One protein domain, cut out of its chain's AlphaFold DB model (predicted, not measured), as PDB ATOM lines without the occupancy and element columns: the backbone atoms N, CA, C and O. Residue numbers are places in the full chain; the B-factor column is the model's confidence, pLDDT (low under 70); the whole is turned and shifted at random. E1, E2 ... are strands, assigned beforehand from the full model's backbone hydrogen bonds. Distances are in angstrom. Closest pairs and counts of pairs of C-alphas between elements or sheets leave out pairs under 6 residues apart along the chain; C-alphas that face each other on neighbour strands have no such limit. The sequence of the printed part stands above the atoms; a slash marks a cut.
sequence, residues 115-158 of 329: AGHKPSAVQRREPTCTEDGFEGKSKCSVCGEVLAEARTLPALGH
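What this domain is: This is residues 115 to 158 of the 329 residues of the protein "DiS_P_DiS domain-containing protein" of Clostridiales bacterium (UniProt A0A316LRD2). With little regular structure, this is a thin rod of three extended passes of chain side by side: residues 133 to 139, with E1, run back in the middle between residues 119 to 126 and the E2 to E3 pass. The printed part has 44 residues, no named helix, and strands E1, E2, E3 in that order; 9 residues are in these, class all strand. E1 and E3 form an antiparallel sheet; the whole is loose, radius of gyration of the C-alphas 13.1 A, spans 45 by 13 by 11 A.

Where its parts are: E1, residues 133 to 135, is 7.1 A long from C-alpha 133 at (24.218, 57.417, -33.466). E3, residues 151 to 153, spans 6.5 A, ending at (25.809, 54.688, -36.770). E2, residues 146 to 148, spans 5.7 A.

How they stand to each other: E1 and E3 are antiparallel at 147 degrees, with N 133 and O 153 within hydrogen-bond range at 2.8 A. Residues 124 to 125 pair with 134 to 135 of E1, and 138 to 139 with E2, both antiparallel. E2 runs on into E3 at 25 degrees.

The domain as a whole: C-alphas 115 and 158, the two farthest apart, are 45.0 A apart. The printed part has no cut and no long link; no printed residue is under 70 in pLDDT.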
ATOM      1  N   ALA A 115      10.885  26.894 -31.861       93.19
ATOM      2  CA  ALA A 115      10.145  28.153 -31.774       93.19
ATOM      3  C   ALA A 115      10.858  29.328 -32.473       93.19
ATOM      4  O   ALA A 115      10.239  30.368 -32.711       93.19
ATOM      5  N   GLY A 116      12.151  29.171 -32.774       93.75
ATOM      6  CA  GLY A 116      13.004  30.206 -33.343       93.75
ATOM      7  C   GLY A 116      13.337  31.328 -32.356       93.75
ATOM      8  O   GLY A 116      12.839  31.394 -31.226       93.75
ATOM      9  N   HIS A 117      14.210  32.237 -32.787       94.44
ATOM     10  CA  HIS A 117      14.600  33.391 -31.981       94.44
ATOM     11  C   HIS A 117      13.634  34.561 -32.165       94.44
ATOM     12  O   HIS A 117      13.264  34.916 -33.282       94.44
ATOM     13  N   LYS A 118      13.271  35.207 -31.052       93.75
ATOM     14  CA  LYS A 118      12.460  36.430 -31.043       93.75
ATOM     15  C   LYS A 118      13.322  37.614 -30.608       93.75
ATOM     16  O   LYS A 118      13.690  37.657 -29.434       93.75
ATOM     17  N   PRO A 119      13.660  38.558 -31.501       92.69
ATOM     18  CA  PRO A 119      14.490  39.698 -31.137       92.69
ATOM     19  C   PRO A 119      13.801  40.578 -30.086       92.69
ATOM     20  O   PRO A 119      12.616  40.895 -30.189       92.69
ATOM     21  N   SER A 120      14.553  40.968 -29.062       91.94
ATOM     22  CA  SER A 120      14.152  41.952 -28.064       91.94
ATOM     23  C   SER A 120      14.237  43.370 -28.628       91.94
ATOM     24  O   SER A 120      14.997  43.635 -29.561       91.94
ATOM     25  N   ALA A 121      13.529  44.311 -28.000       91.94
ATOM     26  CA  ALA A 121      13.738  45.729 -28.265       91.94
ATOM     27  C   ALA A 121      15.203  46.114 -27.996       91.94
ATOM     28  O   ALA A 121      15.810  45.652 -27.025       91.94
ATOM     29  N   VAL A 122      15.758  46.955 -28.865       93.00
ATOM     30  CA  VAL A 122      17.122  47.478 -28.744       93.00
ATOM     31  C   VAL A 122      17.081  48.947 -28.360       93.00
ATOM     32  O   VAL A 122      16.198  49.689 -28.791       93.00
ATOM     33  N   GLN A 123      18.056  49.380 -27.564       93.81
ATOM     34  CA  GLN A 123      18.285  50.806 -27.363       93.81
ATOM     35  C   GLN A 123      18.834  51.396 -28.660       93.81
ATOM     36  O   GLN A 123      19.755  50.831 -29.252       93.81
ATOM     37  N   ARG A 124      18.278  52.523 -29.101       96.44
ATOM     38  CA  ARG A 124      18.721  53.215 -30.310       96.44
ATOM     39  C   ARG A 124      18.784  54.712 -30.053       96.44
ATOM     40  O   ARG A 124      17.868  55.272 -29.460       96.44
ATOM     41  N   ARG A 125      19.845  55.339 -30.552       96.31
ATOM     42  CA  ARG A 125      19.948  56.786 -30.730       96.31
ATOM     43  C   ARG A 125      20.284  57.058 -32.187       96.31
ATOM     44  O   ARG A 125      21.221  56.464 -32.718       96.31
ATOM     45  N   GLU A 126      19.510  57.915 -32.832       95.25
ATOM     46  CA  GLU A 126      19.773  58.293 -34.219       95.25
ATOM     47  C   GLU A 126      21.024  59.185 -34.316       95.25
ATOM     48  O   GLU A 126      21.303  59.936 -33.377       95.25
ATOM     49  N   PRO A 127      21.805  59.079 -35.405       95.62
ATOM     50  CA  PRO A 127      22.929  59.978 -35.648       95.62
ATOM     51  C   PRO A 127      22.447  61.404 -35.940       95.62
ATOM     52  O   PRO A 127      21.379  61.606 -36.520       95.62
ATOM     53  N   THR A 128      23.265  62.394 -35.587       93.94
ATOM     54  CA  THR A 128      23.057  63.803 -35.958       93.94
ATOM     55  C   THR A 128      24.035  64.203 -37.072       93.94
ATOM     56  O   THR A 128      24.696  63.350 -37.663       93.94
ATOM     57  N   CYS A 129      24.123  65.494 -37.420       91.50
ATOM     58  CA  CYS A 129      25.105  65.952 -38.415       91.50
ATOM     59  C   CYS A 129      26.553  65.814 -37.920       91.50
ATOM     60  O   CYS A 129      27.444  65.577 -38.731       91.50
ATOM     61  N   THR A 130      26.773  65.939 -36.609       90.06
ATOM     62  CA  THR A 130      28.104  65.998 -35.986       90.06
ATOM     63  C   THR A 130      28.384  64.838 -35.036       90.06
ATOM     64  O   THR A 130      29.545  64.510 -34.815       90.06
ATOM     65  N   GLU A 131      27.348  64.204 -34.483       92.69
ATOM     66  CA  GLU A 131      27.490  63.113 -33.521       92.69
ATOM     67  C   GLU A 131      27.014  61.781 -34.096       92.69
ATOM     68  O   GLU A 131      25.950  61.681 -34.716       92.69
ATOM     69  N   ASP A 132      27.781  60.733 -33.809       94.75
ATOM     70  CA  ASP A 132      27.400  59.367 -34.124       94.75
ATOM     71  C   ASP A 132      26.155  58.924 -33.334       94.75
ATOM     72  O   ASP A 132      25.983  59.154 -32.124       94.75
ATOM     73  N   GLY A 133      25.300  58.194 -34.037       95.62
ATOM     74  CA  GLY A 133      24.218  57.417 -33.466       95.62
ATOM     75  C   GLY A 133      24.710  56.064 -32.964       95.62
ATOM     76  O   GLY A 133      25.864  55.664 -33.128       95.62
ATOM     77  N   PHE A 134      23.801  55.312 -32.362       96.06
ATOM     78  CA  PHE A 134      24.097  53.994 -31.829       96.06
ATOM     79  C   PHE A 134      22.888  53.076 -31.942       96.06
ATOM     80  O   PHE A 134      21.744  53.482 -31.724       96.06
ATOM     81  N   GLU A 135      23.161  51.812 -32.229       96.25
ATOM     82  CA  GLU A 135      22.200  50.726 -32.182       96.25
ATOM     83  C   GLU A 135      22.726  49.639 -31.243       96.25
ATOM     84  O   GLU A 135      23.797  49.071 -31.455       96.25
ATOM     85  N   GLY A 136      21.974  49.378 -30.175       94.12
ATOM     86  CA  GLY A 136      22.322  48.391 -29.165       94.12
ATOM     87  C   GLY A 136      22.217  46.958 -29.669       94.12
ATOM     88  O   GLY A 136      21.523  46.662 -30.638       94.12
ATOM     89  N   LYS A 137      22.883  46.050 -28.951       94.56
ATOM     90  CA  LYS A 137      22.823  44.611 -29.221       94.56
ATOM     91  C   LYS A 137      21.381  44.106 -29.194       94.56
ATOM     92  O   LYS A 137      20.640  44.409 -28.253       94.56
ATOM     93  N   SER A 138      21.013  43.287 -30.172       95.44
ATOM     94  CA  SER A 138      19.740  42.572 -30.173       95.44
ATOM     95  C   SER A 138      19.945  41.163 -29.630       95.44
ATOM     96  O   SER A 138      20.926  40.484 -29.940       95.44
ATOM     97  N   LYS A 139      19.033  40.731 -28.761       95.94
ATOM     98  CA  LYS A 139      19.070  39.403 -28.148       95.94
ATOM     99  C   LYS A 139      17.743  38.701 -28.332       95.94
ATOM    100  O   LYS A 139      16.710  39.352 -28.446       95.94
ATOM    101  N   CYS A 140      17.751  37.378 -28.304       96.25
ATOM    102  CA  CYS A 140      16.527  36.615 -28.180       96.25
ATOM    103  C   CYS A 140      15.902  36.886 -26.804       96.25
ATOM    104  O   CYS A 140      16.539  36.656 -25.778       96.25
ATOM    105  N   SER A 141      14.649  37.336 -26.764       94.62
ATOM    106  CA  SER A 141      13.917  37.579 -25.513       94.62
ATOM    107  C   SER A 141      13.599  36.301 -24.729       94.62
ATOM    108  O   SER A 141      13.246  36.382 -23.557       94.62
ATOM    109  N   VAL A 142      13.732  35.135 -25.372       92.75
ATOM    110  CA  VAL A 142      13.428  33.820 -24.792       92.75
ATOM    111  C   VAL A 142      14.681  33.147 -24.226       92.75
ATOM    112  O   VAL A 142      14.673  32.740 -23.070       92.75
ATOM    113  N   CYS A 143      15.767  33.041 -25.005       92.62
ATOM    114  CA  CYS A 143      16.987  32.320 -24.598       92.62
ATOM    115  C   CYS A 143      18.201  33.217 -24.304       92.62
ATOM    116  O   CYS A 143      19.210  32.733 -23.801       92.62
ATOM    117  N   GLY A 144      18.142  34.517 -24.615       91.56
ATOM    118  CA  GLY A 144      19.233  35.466 -24.363       91.56
ATOM    119  C   GLY A 144      20.381  35.455 -25.380       91.56
ATOM    120  O   GLY A 144      21.292  36.278 -25.246       91.56
ATOM    121  N   GLU A 145      20.330  34.580 -26.390       94.00
ATOM    122  CA  GLU A 145      21.307  34.517 -27.485       94.00
ATOM    123  C   GLU A 145      21.390  35.845 -28.246       94.00
ATOM    124  O   GLU A 145      20.369  36.496 -28.475       94.00
ATOM    125  N   VAL A 146      22.601  36.273 -28.607       93.94
ATOM    126  CA  VAL A 146      22.825  37.528 -29.337       93.94
ATOM    127  C   VAL A 146      22.522  37.306 -30.814       93.94
ATOM    128  O   VAL A 146      23.145  36.469 -31.453       93.94
ATOM    129  N   LEU A 147      21.568  38.068 -31.350       94.19
ATOM    130  CA  LEU A 147      21.144  37.978 -32.751       94.19
ATOM    131  C   LEU A 147      21.845  39.022 -33.625       94.19
ATOM    132  O   LEU A 147      22.048  38.801 -34.815       94.19
ATOM    133  N   ALA A 148      22.222  40.158 -33.036       93.44
ATOM    134  CA  ALA A 148      23.066  41.163 -33.661       93.44
ATOM    135  C   ALA A 148      23.879  41.900 -32.594       93.44
ATOM    136  O   ALA A 148      23.354  42.268 -31.538       93.44
ATOM    137  N   GLU A 149      25.153  42.141 -32.892       94.75
ATOM    138  CA  GLU A 149      26.019  42.952 -32.044       94.75
ATOM    139  C   GLU A 149      25.643  44.433 -32.103       94.75
ATOM    140  O   GLU A 149      25.002  44.910 -33.042       94.75
ATOM    141  N   ALA A 150      26.049  45.166 -31.069       94.94
ATOM    142  CA  ALA A 150      25.887  46.608 -31.052       94.94
ATOM    143  C   ALA A 150      26.773  47.262 -32.123       94.94
ATOM    144  O   ALA A 150      27.890  46.805 -32.380       94.94
ATOM    145  N   ARG A 151      26.304  48.359 -32.718       93.88
ATOM    146  CA  ARG A 151      27.064  49.100 -33.728       93.88
ATOM    147  C   ARG A 151      26.870  50.601 -33.609       93.88
ATOM    148  O   ARG A 151      25.808  51.087 -33.218       93.88
ATOM    149  N   THR A 152      27.904  51.323 -34.009       95.00
ATOM    150  CA  THR A 152      27.860  52.771 -34.189       95.00
ATOM    151  C   THR A 152      27.215  53.095 -35.531       95.00
ATOM    152  O   THR A 152      27.466  52.418 -36.529       95.00
ATOM    153  N   LEU A 153      26.372  54.122 -35.550       94.25
ATOM    154  CA  LEU A 153      25.809  54.688 -36.770       94.25
ATOM    155  C   LEU A 153      26.572  55.987 -37.041       94.25
ATOM    156  O   LEU A 153      26.429  56.907 -36.239       94.25
ATOM    157  N   PRO A 154      27.395  56.068 -38.100       91.38
ATOM    158  CA  PRO A 154      28.190  57.261 -38.363       91.38
ATOM    159  C   PRO A 154      27.331  58.526 -38.436       91.38
ATOM    160  O   PRO A 154      26.203  58.483 -38.940       91.38
ATOM    161  N   ALA A 155      27.882  59.641 -37.958       93.62
ATOM    162  CA  ALA A 155      27.302  60.963 -38.122       93.62
ATOM    163  C   ALA A 155      26.953  61.213 -39.595       93.62
ATOM    164  O   ALA A 155      27.662  60.805 -40.519       93.62
ATOM    165  N   LEU A 156      25.844  61.910 -39.820       92.50
ATOM    166  CA  LEU A 156      25.294  62.121 -41.157       92.50
ATOM    167  C   LEU A 156      26.118  63.108 -41.999       92.50
ATOM    168  O   LEU A 156      25.842  63.269 -43.190       92.50
ATOM    169  N   GLY A 157      27.073  63.808 -41.379       87.94
ATOM    170  CA  GLY A 157      27.829  64.893 -41.990       87.94
ATOM    171  C   GLY A 157      26.940  66.071 -42.389       87.94
ATOM    172  O   GLY A 157      25.742  66.110 -42.092       87.94
ATOM    173  N   HIS A 158      27.518  67.032 -43.104       83.25
ATOM    174  CA  HIS A 158      26.802  68.213 -43.574       83.25
ATOM    175  C   HIS A 158      26.660  68.209 -45.092       83.25
ATOM    176  O   HIS A 158      27.626  68.040 -45.829       83.25
TER     177      HIS A 158